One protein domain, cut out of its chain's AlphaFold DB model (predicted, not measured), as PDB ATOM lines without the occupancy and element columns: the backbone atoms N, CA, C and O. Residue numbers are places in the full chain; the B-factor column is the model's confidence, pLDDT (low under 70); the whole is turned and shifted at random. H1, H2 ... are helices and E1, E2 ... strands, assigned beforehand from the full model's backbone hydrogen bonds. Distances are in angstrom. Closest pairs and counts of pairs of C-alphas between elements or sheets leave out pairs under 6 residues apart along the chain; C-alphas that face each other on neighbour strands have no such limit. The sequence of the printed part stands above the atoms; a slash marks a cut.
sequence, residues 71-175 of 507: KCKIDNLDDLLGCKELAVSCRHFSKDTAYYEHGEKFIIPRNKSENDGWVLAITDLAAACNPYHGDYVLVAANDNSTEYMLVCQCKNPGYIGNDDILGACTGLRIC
ATOM      1  N   LYS A  71     194.315 207.633 148.997       91.38
ATOM      2  CA  LYS A  71     194.653 209.058 148.885       91.38
ATOM      3  C   LYS A  71     196.156 209.231 148.719       91.38
ATOM      4  O   LYS A  71     196.921 208.529 149.369       91.38
ATOM      5  N   CYS A  72     196.547 210.214 147.925       92.94
ATOM      6  CA  CYS A  72     197.932 210.643 147.761       92.94
ATOM      7  C   CYS A  72     198.015 212.165 147.689       92.94
ATOM      8  O   CYS A  72     197.014 212.843 147.431       92.94
ATOM      9  N   LYS A  73     199.213 212.697 147.905       92.50
ATOM     10  CA  LYS A  73     199.565 214.073 147.572       92.50
ATOM     11  C   LYS A  73     200.294 214.116 146.234       92.50
ATOM     12  O   LYS A  73     201.119 213.254 145.954       92.50
ATOM     13  N   ILE A  74     199.978 215.104 145.399       88.81
ATOM     14  CA  ILE A  74     200.540 215.196 144.038       88.81
ATOM     15  C   ILE A  74     202.057 215.430 144.084       88.81
ATOM     16  O   ILE A  74     202.787 214.956 143.218       88.81
ATOM     17  N   ASP A  75     202.526 216.135 145.112       89.19
ATOM     18  CA  ASP A  75     203.932 216.437 145.369       89.19
ATOM     19  C   ASP A  75     204.683 215.344 146.152       89.19
ATOM     20  O   ASP A  75     205.900 215.448 146.303       89.19
ATOM     21  N   ASN A  76     204.003 214.286 146.616       87.62
ATOM     22  CA  ASN A  76     204.617 213.219 147.406       87.62
ATOM     23  C   ASN A  76     204.648 211.877 146.660       87.62
ATOM     24  O   ASN A  76     203.639 211.177 146.553       87.62
ATOM     25  N   LEU A  77     205.835 211.473 146.200       81.00
ATOM     26  CA  LEU A  77     206.037 210.182 145.531       81.00
ATOM     27  C   LEU A  77     205.971 208.987 146.493       81.00
ATOM     28  O   LEU A  77     205.657 207.881 146.050       81.00
ATOM     29  N   ASP A  78     206.200 209.190 147.794       85.19
ATOM     30  CA  ASP A  78     206.182 208.101 148.779       85.19
ATOM     31  C   ASP A  78     204.778 207.499 148.925       85.19
ATOM     32  O   ASP A  78     204.622 206.301 149.176       85.19
ATOM     33  N   ASP A  79     203.739 208.297 148.660       84.81
ATOM     34  CA  ASP A  79     202.347 207.851 148.686       84.81
ATOM     35  C   ASP A  79     202.044 206.805 147.600       84.81
ATOM     36  O   ASP A  79     201.023 206.124 147.695       84.81
ATOM     37  N   LEU A  80     202.918 206.623 146.600       83.81
ATOM     38  CA  LEU A  80     202.791 205.640 145.514       83.81
ATOM     39  C   LEU A  80     203.457 204.285 145.824       83.81
ATOM     40  O   LEU A  80     203.117 203.281 145.198       83.81
ATOM     41  N   LEU A  81     204.303 204.203 146.855       82.31
ATOM     42  CA  LEU A  81     205.059 202.992 147.207       82.31
ATOM     43  C   LEU A  81     204.206 201.887 147.854       82.31
ATOM     44  O   LEU A  81     203.458 202.135 148.795       82.31
ATOM     45  N   GLY A  82     204.353 200.638 147.400       79.12
ATOM     46  CA  GLY A  82     203.674 199.461 147.974       79.12
ATOM     47  C   GLY A  82     202.379 199.046 147.267       79.12
ATOM     48  O   GLY A  82     201.682 198.148 147.739       79.12
ATOM     49  N   CYS A  83     202.020 199.703 146.159       82.69
ATOM     50  CA  CYS A  83     200.887 199.293 145.327       82.69
ATOM     51  C   CYS A  83     201.160 197.978 144.594       82.69
ATOM     52  O   CYS A  83     202.243 197.778 144.053       82.69
ATOM     53  N   LYS A  84     200.162 197.087 144.561       82.75
ATOM     54  CA  LYS A  84     200.223 195.813 143.827       82.75
ATOM     55  C   LYS A  84     200.300 196.013 142.317       82.75
ATOM     56  O   LYS A  84     200.928 195.218 141.622       82.75
ATOM     57  N   GLU A  85     199.673 197.067 141.823       80.94
ATOM     58  CA  GLU A  85     199.689 197.475 140.429       80.94
ATOM     59  C   GLU A  85     201.064 198.064 140.049       80.94
ATOM     60  O   GLU A  85     201.591 198.937 140.737       80.94
ATOM     61  N   LEU A  86     201.655 197.578 138.948       71.19
ATOM     62  CA  LEU A  86     203.048 197.865 138.559       71.19
ATOM     63  C   LEU A  86     203.292 199.317 138.116       71.19
ATOM     64  O   LEU A  86     204.418 199.801 138.200       71.19
ATOM     65  N   ALA A  87     202.253 200.005 137.644       81.69
ATOM     66  CA  ALA A  87     202.325 201.379 137.163       81.69
ATOM     67  C   ALA A  87     201.168 202.189 137.752       81.69
ATOM     68  O   ALA A  87     200.049 202.123 137.254       81.69
ATOM     69  N   VAL A  88     201.434 202.948 138.820       87.75
ATOM     70  CA  VAL A  88     200.448 203.815 139.485       87.75
ATOM     71  C   VAL A  88     200.841 205.284 139.394       87.75
ATOM     72  O   VAL A  88     202.018 205.636 139.401       87.75
ATOM     73  N   SER A  89     199.842 206.164 139.339       89.25
ATOM     74  CA  SER A  89     200.028 207.615 139.373       89.25
ATOM     75  C   SER A  89     199.053 208.267 140.350       89.25
ATOM     76  O   SER A  89     197.931 207.789 140.530       89.25
ATOM     77  N   CYS A  90     199.475 209.366 140.977       91.31
ATOM     78  CA  CYS A  90     198.589 210.195 141.788       91.31
ATOM     79  C   CYS A  90     197.807 211.139 140.871       91.31
ATOM     80  O   CYS A  90     198.408 211.981 140.199       91.31
ATOM     81  N   ARG A  91     196.476 211.011 140.817       91.06
ATOM     82  CA  ARG A  91     195.621 211.867 139.979       91.06
ATOM     83  C   ARG A  91     194.631 212.680 140.781       91.06
ATOM     84  O   ARG A  91     193.864 212.147 141.576       91.06
ATOM     85  N   HIS A  92     194.632 213.979 140.508       91.88
ATOM     86  CA  HIS A  92     193.644 214.911 141.016       91.88
ATOM     87  C   HIS A  92     192.417 214.946 140.108       91.88
ATOM     88  O   HIS A  92     192.534 215.141 138.898       91.88
ATOM     89  N   PHE A  93     191.242 214.835 140.711       91.25
ATOM     90  CA  PHE A  93     189.956 215.029 140.066       91.25
ATOM     91  C   PHE A  93     189.254 216.218 140.713       91.25
ATOM     92  O   PHE A  93     188.797 216.161 141.858       91.25
ATOM     93  N   SER A  94     189.126 217.302 139.954       89.69
ATOM     94  CA  SER A  94     188.447 218.523 140.398       89.69
ATOM     95  C   SER A  94     186.927 218.346 140.545       89.69
ATOM     96  O   SER A  94     186.255 219.172 141.162       89.69
ATOM     97  N   LYS A  95     186.366 217.288 139.946       91.00
ATOM     98  CA  LYS A  95     184.938 216.947 139.935       91.00
ATOM     99  C   LYS A  95     184.758 215.442 140.111       91.00
ATOM    100  O   LYS A  95     185.679 214.671 139.844       91.00
ATOM    101  N   ASP A  96     183.564 215.045 140.538       92.25
ATOM    102  CA  ASP A  96     183.191 213.636 140.613       92.25
ATOM    103  C   ASP A  96     183.311 213.026 139.216       92.25
ATOM    104  O   ASP A  96     182.718 213.516 138.254       92.25
ATOM    105  N   THR A  97     184.142 211.996 139.107       91.94
ATOM    106  CA  THR A  97     184.557 211.421 137.830       91.94
ATOM    107  C   THR A  97     183.950 210.039 137.683       91.94
ATOM    108  O   THR A  97     184.021 209.220 138.601       91.94
ATOM    109  N   ALA A  98     183.318 209.778 136.541       91.94
ATOM    110  CA  ALA A  98     182.725 208.477 136.277       91.94
ATOM    111  C   ALA A  98     183.816 207.438 135.997       91.94
ATOM    112  O   ALA A  98     184.764 207.700 135.256       91.94
ATOM    113  N   TYR A  99     183.640 206.256 136.571       89.94
ATOM    114  CA  TYR A  99     184.447 205.071 136.317       89.94
ATOM    115  C   TYR A  99     183.542 203.970 135.757       89.94
ATOM    116  O   TYR A  99     182.470 203.730 136.309       89.94
ATOM    117  N   TYR A 100     183.957 203.333 134.663       88.19
ATOM    118  CA  TYR A 100     183.212 202.266 134.000       88.19
ATOM    119  C   TYR A 100     183.970 200.936 134.046       88.19
ATOM    120  O   TYR A 100     185.127 200.854 133.627       88.19
ATOM    121  N   GLU A 101     183.281 199.889 134.499       84.44
ATOM    122  CA  GLU A 101     183.797 198.521 134.590       84.44
ATOM    123  C   GLU A 101     182.687 197.526 134.254       84.44
ATOM    124  O   GLU A 101     181.613 197.603 134.840       84.44
ATOM    125  N   HIS A 102     182.909 196.614 133.304       81.56
ATOM    126  CA  HIS A 102     181.876 195.673 132.833       81.56
ATOM    127  C   HIS A 102     180.544 196.341 132.429       81.56
ATOM    128  O   HIS A 102     179.470 195.758 132.556       81.56
ATOM    129  N   GLY A 103     180.598 197.595 131.969       76.44
ATOM    130  CA  GLY A 103     179.410 198.393 131.651       76.44
ATOM    131  C   GLY A 103     178.683 198.988 132.864       76.44
ATOM    132  O   GLY A 103     177.762 199.783 132.677       76.44
ATOM    133  N   GLU A 104     179.103 198.681 134.092       84.31
ATOM    134  CA  GLU A 104     178.599 199.320 135.306       84.31
ATOM    135  C   GLU A 104     179.316 200.649 135.564       84.31
ATOM    136  O   GLU A 104     180.521 200.790 135.341       84.31
ATOM    137  N   LYS A 105     178.553 201.645 136.031       88.88
ATOM    138  CA  LYS A 105     179.046 202.993 136.323       88.88
ATOM    139  C   LYS A 105     179.233 203.181 137.824       88.88
ATOM    140  O   LYS A 105     178.277 203.102 138.592       88.88
ATOM    141  N   PHE A 106     180.436 203.572 138.206       89.94
ATOM    142  CA  PHE A 106     180.826 203.972 139.552       89.94
ATOM    143  C   PHE A 106     181.309 205.428 139.553       89.94
ATOM    144  O   PHE A 106     181.499 206.043 138.499       89.94
ATOM    145  N   ILE A 107     181.494 206.004 140.742       92.00
ATOM    146  CA  ILE A 107     181.927 207.396 140.903       92.00
ATOM    147  C   ILE A 107     183.200 207.441 141.740       92.00
ATOM    148  O   ILE A 107     183.219 206.981 142.880       92.00
ATOM    149  N   ILE A 108     184.237 208.059 141.180       91.44
ATOM    150  CA  ILE A 108     185.418 208.494 141.917       91.44
ATOM    151  C   ILE A 108     185.123 209.907 142.437       91.44
ATOM    152  O   ILE A 108     184.900 210.818 141.633       91.44
ATOM    153  N   PRO A 109     185.081 210.117 143.762       92.69
ATOM    154  CA  PRO A 109     184.733 211.407 144.336       92.69
ATOM    155  C   PRO A 109     185.825 212.446 144.069       92.69
ATOM    156  O   PRO A 109     187.021 212.139 144.111       92.69
ATOM    157  N   ARG A 110     185.409 213.700 143.874       93.50
ATOM    158  CA  ARG A 110     186.329 214.832 143.728       93.50
ATOM    159  C   ARG A 110     187.271 214.964 144.922       93.50
ATOM    160  O   ARG A 110     186.895 214.738 146.079       93.50
ATOM    161  N   ASN A 111     188.484 215.421 144.654       94.38
ATOM    162  CA  ASN A 111     189.447 215.753 145.692       94.38
ATOM    163  C   ASN A 111     189.031 217.043 146.429       94.38
ATOM    164  O   ASN A 111     188.341 217.909 145.886       94.38
ATOM    165  N   LYS A 112     189.400 217.151 147.713       90.19
ATOM    166  CA  LYS A 112     189.021 218.299 148.562       90.19
ATOM    167  C   LYS A 112     189.968 219.484 148.396       90.19
ATOM    168  O   LYS A 112     189.513 220.619 148.473       90.19
ATOM    169  N   SER A 113     191.255 219.203 148.204       92.00
ATOM    170  CA  SER A 113     192.315 220.183 147.976       92.00
ATOM    171  C   SER A 113     192.946 219.977 146.602       92.00
ATOM    172  O   SER A 113     192.975 218.853 146.102       92.00
ATOM    173  N   GLU A 114     193.495 221.043 146.021       89.50
ATOM    174  CA  GLU A 114     194.233 221.000 144.749       89.50
ATOM    175  C   GLU A 114     195.469 220.095 144.810       89.50
ATOM    176  O   GLU A 114     195.857 219.544 143.791       89.50
ATOM    177  N   ASN A 115     196.052 219.889 146.000       91.94
ATOM    178  CA  ASN A 115     197.196 218.987 146.188       91.94
ATOM    179  C   ASN A 115     196.793 217.549 146.581       91.94
ATOM    180  O   ASN A 115     197.652 216.716 146.854       91.94
ATOM    181  N   ASP A 116     195.497 217.242 146.668       92.94
ATOM    182  CA  ASP A 116     195.029 215.881 146.947       92.94
ATOM    183  C   ASP A 116     194.777 215.129 145.638       92.94
ATOM    184  O   ASP A 116     194.174 215.674 144.715       92.94
ATOM    185  N   GLY A 117     195.130 213.849 145.589       92.75
ATOM    186  CA  GLY A 117     194.809 212.949 144.487       92.75
ATOM    187  C   GLY A 117     194.405 211.552 144.954       92.75
ATOM    188  O   GLY A 117     194.376 211.250 146.151       92.75
ATOM    189  N   TRP A 118     194.076 210.705 143.986       92.75
ATOM    190  CA  TRP A 118     193.847 209.273 144.155       92.75
ATOM    191  C   TRP A 118     194.939 208.478 143.442       92.75
ATOM    192  O   TRP A 118     195.321 208.820 142.321       92.75
ATOM    193  N   VAL A 119     195.434 207.420 144.086       91.69
ATOM    194  CA  VAL A 119     196.417 206.504 143.495       91.69
ATOM    195  C   VAL A 119     195.694 205.534 142.568       91.69
ATOM    196  O   VAL A 119     194.884 204.729 143.028       91.69
ATOM    197  N   LEU A 120     195.978 205.626 141.269       90.62
ATOM    198  CA  LEU A 120     195.330 204.820 140.233       90.62
ATOM    199  C   LEU A 120     196.349 204.306 139.216       90.62
ATOM    200  O   LEU A 120     197.260 205.036 138.810       90.62
ATOM    201  N   ALA A 121     196.146 203.073 138.758       89.00
ATOM    202  CA  ALA A 121     196.946 202.454 137.710       89.00
ATOM    203  C   ALA A 121     196.501 202.896 136.309       89.00
ATOM    204  O   ALA A 121     195.823 202.162 135.597       89.00
ATOM    205  N   ILE A 122     196.810 204.143 135.943       85.56
ATOM    206  CA  ILE A 122     196.432 204.716 134.646       85.56
ATOM    207  C   ILE A 122     197.556 204.483 133.640       85.56
ATOM    208  O   ILE A 122     198.637 205.051 133.800       85.56
ATOM    209  N   THR A 123     197.288 203.679 132.613       82.38
ATOM    210  CA  THR A 123     198.246 203.359 131.542       82.38
ATOM    211  C   THR A 123     198.210 204.396 130.433       82.38
ATOM    212  O   THR A 123     199.258 204.847 129.978       82.38
ATOM    213  N   ASP A 124     197.006 204.830 130.059       81.88
ATOM    214  CA  ASP A 124     196.772 205.745 128.947       81.88
ATOM    215  C   ASP A 124     195.962 206.956 129.395       81.88
ATOM    216  O   ASP A 124     194.997 206.859 130.161       81.88
ATOM    217  N   LEU A 125     196.366 208.120 128.894       83.62
ATOM    218  CA  LEU A 125     195.786 209.405 129.248       83.62
ATOM    219  C   LEU A 125     195.439 210.180 127.979       83.62
ATOM    220  O   LEU A 125     196.323 210.494 127.181       83.62
ATOM    221  N   ALA A 126     194.171 210.563 127.838       82.50
ATOM    222  CA  ALA A 126     193.778 211.578 126.871       82.50
ATOM    223  C   ALA A 126     194.516 212.889 127.188       82.50
ATOM    224  O   ALA A 126     194.352 213.472 128.267       82.50
ATOM    225  N   ALA A 127     195.344 213.342 126.243       77.56
ATOM    226  CA  ALA A 127     196.255 214.473 126.428       77.56
ATOM    227  C   ALA A 127     195.526 215.777 126.799       77.56
ATOM    228  O   ALA A 127     196.090 216.639 127.472       77.56
ATOM    229  N   ALA A 128     194.269 215.910 126.377       84.94
ATOM    230  CA  ALA A 128     193.380 217.000 126.739       84.94
ATOM    231  C   ALA A 128     191.921 216.530 126.697       84.94
ATOM    232  O   ALA A 128     191.592 215.563 126.016       84.94
ATOM    233  N   CYS A 129     191.041 217.244 127.395       91.12
ATOM    234  CA  CYS A 129     189.596 217.088 127.283       91.12
ATOM    235  C   CYS A 129     188.959 218.475 127.323       91.12
ATOM    236  O   CYS A 129     189.161 219.226 128.279       91.12
ATOM    237  N   ASN A 130     188.235 218.843 126.266       93.19
ATOM    238  CA  ASN A 130     187.597 220.149 126.184       93.19
ATOM    239  C   ASN A 130     186.477 220.242 127.240       93.19
ATOM    240  O   ASN A 130     185.498 219.499 127.142       93.19
ATOM    241  N   PRO A 131     186.559 221.170 128.214       91.69
ATOM    242  CA  PRO A 131     185.614 221.227 129.332       91.69
ATOM    243  C   PRO A 131     184.166 221.519 128.901       91.69
ATOM    244  O   PRO A 131     183.224 221.155 129.612       91.69
ATOM    245  N   TYR A 132     183.970 222.152 127.741       92.88
ATOM    246  CA  TYR A 132     182.647 222.467 127.198       92.88
ATOM    247  C   TYR A 132     182.005 221.285 126.470       92.88
ATOM    248  O   TYR A 132     180.781 221.227 126.341       92.88
ATOM    249  N   HIS A 133     182.808 220.333 125.994       93.44
ATOM    250  CA  HIS A 133     182.345 219.290 125.074       93.44
ATOM    251  C   HIS A 133     182.630 217.873 125.524       93.44
ATOM    252  O   HIS A 133     182.064 216.955 124.939       93.44
ATOM    253  N   GLY A 134     183.420 217.681 126.570       92.88
ATOM    254  CA  GLY A 134     183.641 216.384 127.173       92.88
ATOM    255  C   GLY A 134     183.854 216.472 128.673       92.88
ATOM    256  O   GLY A 134     184.033 217.551 129.239       92.88
ATOM    257  N   ASP A 135     183.798 215.307 129.300       92.06
ATOM    258  CA  ASP A 135     184.227 215.089 130.673       92.06
ATOM    259  C   ASP A 135     185.211 213.915 130.685       92.06
ATOM    260  O   ASP A 135     185.066 212.954 129.925       92.06
ATOM    261  N   TYR A 136     186.229 213.989 131.540       91.50
ATOM    262  CA  TYR A 136     187.124 212.857 131.748       91.50
ATOM    263  C   TYR A 136     186.359 211.703 132.397       91.50
ATOM    264  O   TYR A 136     185.604 211.914 133.347       91.50
ATOM    265  N   VAL A 137     186.581 210.486 131.905       92.00
ATOM    266  CA  VAL A 137     186.049 209.250 132.483       92.00
ATOM    267  C   VAL A 137     187.120 208.174 132.510       92.00
ATOM    268  O   VAL A 137     187.971 208.092 131.624       92.00
ATOM    269  N   LEU A 138     187.081 207.356 133.554       90.88
ATOM    270  CA  LEU A 138     188.003 206.250 133.741       90.88
ATOM    271  C   LEU A 138     187.368 204.963 133.205       90.88
ATOM    272  O   LEU A 138     186.224 204.657 133.539       90.88
ATOM    273  N   VAL A 139     188.095 204.198 132.397       90.25
ATOM    274  CA  VAL A 139     187.608 202.947 131.799       90.25
ATOM    275  C   VAL A 139     188.627 201.843 132.053       90.25
ATOM    276  O   VAL A 139     189.822 202.060 131.867       90.25
ATOM    277  N   ALA A 140     188.177 200.667 132.496       86.06
ATOM    278  CA  ALA A 140     189.056 199.504 132.634       86.06
ATOM    279  C   ALA A 140     189.583 199.047 131.261       86.06
ATOM    280  O   ALA A 140     188.821 198.970 130.297       86.06
ATOM    281  N   ALA A 141     190.879 198.735 131.162       74.00
ATOM    282  CA  ALA A 141     191.500 198.328 129.896       74.00
ATOM    283  C   ALA A 141     190.968 196.980 129.368       74.00
ATOM    284  O   ALA A 141     190.921 196.749 128.161       74.00
ATOM    285  N   ASN A 142     190.560 196.085 130.269       73.94
ATOM    286  CA  ASN A 142     189.837 194.853 129.971       73.94
ATOM    287  C   ASN A 142     189.037 194.410 131.210       73.94
ATOM    288  O   ASN A 142     189.270 194.919 132.306       73.94
ATOM    289  N   ASP A 143     188.127 193.450 131.031       69.62
ATOM    290  CA  ASP A 143     187.217 192.934 132.068       69.62
ATOM    291  C   ASP A 143     187.940 192.485 133.359       69.62
ATOM    292  O   ASP A 143     187.444 192.652 134.468       69.62
ATOM    293  N   ASN A 144     189.176 191.991 133.252       70.44
ATOM    294  CA  ASN A 144     189.953 191.525 134.404       70.44
ATOM    295  C   ASN A 144     191.139 192.437 134.754       70.44
ATOM    296  O   ASN A 144     192.015 192.030 135.523       70.44
ATOM    297  N   SER A 145     191.201 193.646 134.192       73.12
ATOM    298  CA  SER A 145     192.350 194.531 134.354       73.12
ATOM    299  C   SER A 145     192.231 195.362 135.617       73.12
ATOM    300  O   SER A 145     191.185 195.938 135.912       73.12
ATOM    301  N   THR A 146     193.347 195.508 136.325       76.62
ATOM    302  CA  THR A 146     193.521 196.558 137.337       76.62
ATOM    303  C   THR A 146     194.029 197.869 136.732       76.62
ATOM    304  O   THR A 146     194.234 198.828 137.469       76.62
ATOM    305  N   GLU A 147     194.254 197.904 135.417       83.94
ATOM    306  CA  GLU A 147     194.748 199.054 134.661       83.94
ATOM    307  C   GLU A 147     193.606 199.818 133.992       83.94
ATOM    308  O   GLU A 147     192.629 199.240 133.497       83.94
ATOM    309  N   TYR A 148     193.761 201.136 133.956       87.44
ATOM    310  CA  TYR A 148     192.732 202.068 133.540       87.44
ATOM    311  C   TYR A 148     193.214 203.012 132.445       87.44
ATOM    312  O   TYR A 148     194.346 203.493 132.457       87.44
ATOM    313  N   MET A 149     192.296 203.368 131.558       88.94
ATOM    314  CA  MET A 149     192.465 204.447 130.596       88.94
ATOM    315  C   MET A 149     191.627 205.642 131.041       88.94
ATOM    316  O   MET A 149     190.438 205.494 131.342       88.94
ATOM    317  N   LEU A 150     192.225 206.834 131.076       90.00
ATOM    318  CA  LEU A 150     191.486 208.074 131.298       90.00
ATOM    319  C   LEU A 150     191.164 208.709 129.943       90.00
ATOM    320  O   LEU A 150     192.032 209.307 129.308       90.00
ATOM    321  N   VAL A 151     189.913 208.577 129.510       92.62
ATOM    322  CA  VAL A 151     189.434 209.033 128.196       92.62
ATOM    323  C   VAL A 151     188.511 210.243 128.340       92.62
ATOM    324  O   VAL A 151     187.910 210.458 129.390       92.62
ATOM    325  N   CYS A 152     188.391 211.052 127.288       93.12
ATOM    326  CA  CYS A 152     187.440 212.163 127.252       93.12
ATOM    327  C   CYS A 152     186.121 211.684 126.628       93.12
ATOM    328  O   CYS A 152     186.059 211.397 125.430       93.12
ATOM    329  N   GLN A 153     185.060 211.588 127.430       92.69
ATOM    330  CA  GLN A 153     183.723 211.243 126.952       92.69
ATOM    331  C   GLN A 153     182.998 212.502 126.478       92.69
ATOM    332  O   GLN A 153     182.734 213.406 127.273       92.69
ATOM    333  N   CYS A 154     182.635 212.558 125.195       94.06
ATOM    334  CA  CYS A 154     181.985 213.739 124.635       94.06
ATOM    335  C   CYS A 154     180.516 213.850 125.062       94.06
ATOM    336  O   CYS A 154     179.762 212.880 125.007       94.06
ATOM    337  N   LYS A 155     180.103 215.062 125.444       92.81
ATOM    338  CA  LYS A 155     178.755 215.412 125.928       92.81
ATOM    339  C   LYS A 155     177.694 215.350 124.834       92.81
ATOM    340  O   LYS A 155     176.551 215.018 125.113       92.81
ATOM    341  N   ASN A 156     178.083 215.678 123.603       90.44
ATOM    342  CA  ASN A 156     177.183 215.804 122.456       90.44
ATOM    343  C   ASN A 156     177.626 214.866 121.318       90.44
ATOM    344  O   ASN A 156     178.045 215.348 120.256       90.44
ATOM    345  N   PRO A 157     177.596 213.535 121.539       87.12
ATOM    346  CA  PRO A 157     178.031 212.571 120.538       87.12
ATOM    347  C   PRO A 157     177.197 212.725 119.260       87.12
ATOM    348  O   PRO A 157     175.983 212.887 119.312       87.12
ATOM    349  N   GLY A 158     177.861 212.700 118.105       87.19
ATOM    350  CA  GLY A 158     177.241 212.943 116.796       87.19
ATOM    351  C   GLY A 158     177.411 214.374 116.279       87.19
ATOM    352  O   GLY A 158     177.569 214.547 115.074       87.19
ATOM    353  N   TYR A 159     177.489 215.379 117.159       90.50
ATOM    354  CA  TYR A 159     177.766 216.771 116.772       90.50
ATOM    355  C   TYR A 159     179.235 217.147 116.981       90.50
ATOM    356  O   TYR A 159     179.873 217.726 116.097       90.50
ATOM    357  N   ILE A 160     179.773 216.791 118.151       92.12
ATOM    358  CA  ILE A 160     181.172 216.989 118.531       92.12
ATOM    359  C   ILE A 160     181.684 215.672 119.106       92.12
ATOM    360  O   ILE A 160     181.069 215.090 119.999       92.12
ATOM    361  N   GLY A 161     182.796 215.186 118.569       91.31
ATOM    362  CA  GLY A 161     183.341 213.880 118.907       91.31
ATOM    363  C   GLY A 161     184.859 213.860 118.973       91.31
ATOM    364  O   GLY A 161     185.527 214.891 118.873       91.31
ATOM    365  N   ASN A 162     185.384 212.648 119.112       89.81
ATOM    366  CA  ASN A 162     186.803 212.366 118.985       89.81
ATOM    367  C   ASN A 162     187.075 211.702 117.635       89.81
ATOM    368  O   ASN A 162     186.247 210.927 117.149       89.81
ATOM    369  N   ASP A 163     188.226 212.003 117.041       85.81
ATOM    370  CA  ASP A 163     188.720 211.273 115.868       85.81
ATOM    371  C   ASP A 163     189.486 209.996 116.278       85.81
ATOM    372  O   ASP A 163     189.596 209.061 115.489       85.81
ATOM    373  N   ASP A 164     189.946 209.923 117.530       88.50
ATOM    374  CA  ASP A 164     190.640 208.798 118.158       88.50
ATOM    375  C   ASP A 164     190.094 208.507 119.573       88.50
ATOM    376  O   ASP A 164     189.349 209.286 120.164       88.50
ATOM    377  N   ILE A 165     190.435 207.352 120.154       86.00
ATOM    378  CA  ILE A 165     189.918 206.969 121.484       86.00
ATOM    379  C   ILE A 165     190.433 207.881 122.615       86.00
ATOM    380  O   ILE A 165     189.762 208.045 123.633       86.00
ATOM    381  N   LEU A 166     191.597 208.510 122.415       89.38
ATOM    382  CA  LEU A 166     192.251 209.418 123.367       89.38
ATOM    383  C   LEU A 166     192.032 210.907 123.036       89.38
ATOM    384  O   LEU A 166     192.753 211.765 123.548       89.38
ATOM    385  N   GLY A 167     191.048 211.213 122.187       89.62
ATOM    386  CA  GLY A 167     190.792 212.562 121.691       89.62
ATOM    387  C   GLY A 167     190.207 213.511 122.728       89.62
ATOM    388  O   GLY A 167     189.787 213.108 123.809       89.62
ATOM    389  N   ALA A 168     190.167 214.798 122.378       92.44
ATOM    390  CA  ALA A 168     189.844 215.888 123.303       92.44
ATOM    391  C   ALA A 168     188.427 216.478 123.161       92.44
ATOM    392  O   ALA A 168     188.157 217.564 123.674       92.44
ATOM    393  N   CYS A 169     187.524 215.802 122.459       93.31
ATOM    394  CA  CYS A 169     186.174 216.243 122.094       93.31
ATOM    395  C   CYS A 169     186.167 217.567 121.323       93.31
ATOM    396  O   CYS A 169     185.437 218.503 121.648       93.31
ATOM    397  N   THR A 170     187.008 217.641 120.294       92.56
ATOM    398  CA  THR A 170     187.159 218.801 119.400       92.56
ATOM    399  C   THR A 170     186.835 218.479 117.939       92.56
ATOM    400  O   THR A 170     186.800 219.385 117.107       92.56
ATOM    401  N   GLY A 171     186.571 217.211 117.616       92.25
ATOM    402  CA  GLY A 171     186.214 216.760 116.276       92.25
ATOM    403  C   GLY A 171     184.820 217.247 115.889       92.25
ATOM    404  O   GLY A 171     183.811 216.770 116.409       92.25
ATOM    405  N   LEU A 172     184.755 218.205 114.969       92.31
ATOM    406  CA  LEU A 172     183.514 218.829 114.515       92.31
ATOM    407  C   LEU A 172     182.806 217.971 113.460       92.31
ATOM    408  O   LEU A 172     183.363 217.689 112.398       92.31
ATOM    409  N   ARG A 173     181.544 217.612 113.717       91.94
ATOM    410  CA  ARG A 173     180.635 216.984 112.737       91.94
ATOM    411  C   ARG A 173     179.511 217.923 112.275       91.94
ATOM    412  O   ARG A 173     178.770 217.599 111.355       91.94
ATOM    413  N   ILE A 174     179.431 219.109 112.873       90.38
ATOM    414  CA  ILE A 174     178.518 220.206 112.522       90.38
ATOM    415  C   ILE A 174     179.193 221.232 111.608       90.38
ATOM    416  O   ILE A 174     180.414 221.229 111.443       90.38
ATOM    417  N   CYS A 175     178.401 222.132 111.015       90.81
ATOM    418  CA  CYS A 175     178.901 223.288 110.260       90.81
ATOM    419  C   CYS A 175     179.924 222.958 109.150       90.81
ATOM    420  O   CYS A 175     180.828 223.748 108.881       90.81
TER     421      CYS A 175
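Overview. This is residues 71 to 175 of the 507 residues of the protein "PIF-1" of Venturia canescens (UniProt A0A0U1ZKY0). A strongly twisted sheet of five strands, E4, E3, E7, E8 and E6, makes the body of an elongated domain, with a small sheet of three short strands, E1, E5 and E2, and the one-turn helix H1 at one end. At the other end the strands give way to a long tail of loops, residues 155 to 175. The printed part has 105 residues, with the named elements in the order E1 H1 E2 E3 E4 E5 E6 E7 E8; the class is mostly strand, though under half of the residues are in named elements. The large sheet, in the order E4 E3 E7 E8 E6, is mixed, and the small one, E1 E5 E2, is antiparallel. The whole is compact, with a radius of gyration of the C-alphas of 14.7 A, and spans 50 by 31 by 21 A.

Arrangement. In the large sheet E7, residues 134 to 140, and E8, residues 148 to 154, form an antiparallel hairpin, with N 137 and O 151 2.8 A apart, within hydrogen-bond range. E3, residues 97 to 101, is parallel to E7, with N 138 and O 98 at 2.9 A. E4, residues 104 to 108, forms a hairpin with E3, with N 99 and O 106 at 2.9 A, and is an edge strand. E6, residues 122 to 125, is the other edge strand, parallel to E8, with N 150 and O 124 at 2.9 A. From edge to edge the strands' lines turn by 89 degrees. In the small sheet E5, residues 116 to 120, is the inner strand. It pairs in a staggered way: residues 116 to 118 with E1, residues 71 to 73, and residues 118 to 120 with E2, residues 89 to 91. N 72 and O 117 are 3.0 A apart, and N 91 and O 118 are 2.9 A apart. H1, residues 77 to 80, is on this sheet at a height of 6.4 A, over none of its strands, but only just: 2 of its 4 C-alphas fall on E1. H1 is too short for any O i to N i+4 pair; its one O i to N i+3 pair is within hydrogen-bond range. E1, H1 and E2 make a split strand-helix-strand unit, two strands of one sheet joined through a helix, with E5 between them in the sheet, and its crossover is right-handed. E5 and E6 meet only through their link. The closest C-alphas of E2 and E6, those of Ser 89 and Ile 122, are 6.6 A apart.

Along the chain. E1 begins at C-alpha 71, (194.653, 209.058, 148.885). E7 is 18.5 A long from first to last C-alpha and E8 18.2 A; E3 is 13.3 A, E4 13.2 A and E5 12.9 A. E7 begins at C-alpha 134, (183.641, 216.384, 127.173), and E8 ends at C-alpha 154, (181.985, 213.739, 124.635).

Size, cuts and confidence. The two C-alphas farthest apart, those of Gly 82 and Cys 175, are 51.0 A apart. The printed part has no cut and no long link. In the tail, residues 160 to 161 pair with residues 171 to 172, antiparallel. The mean pLDDT of the printed part is 87.9, and residue 143 is under 70.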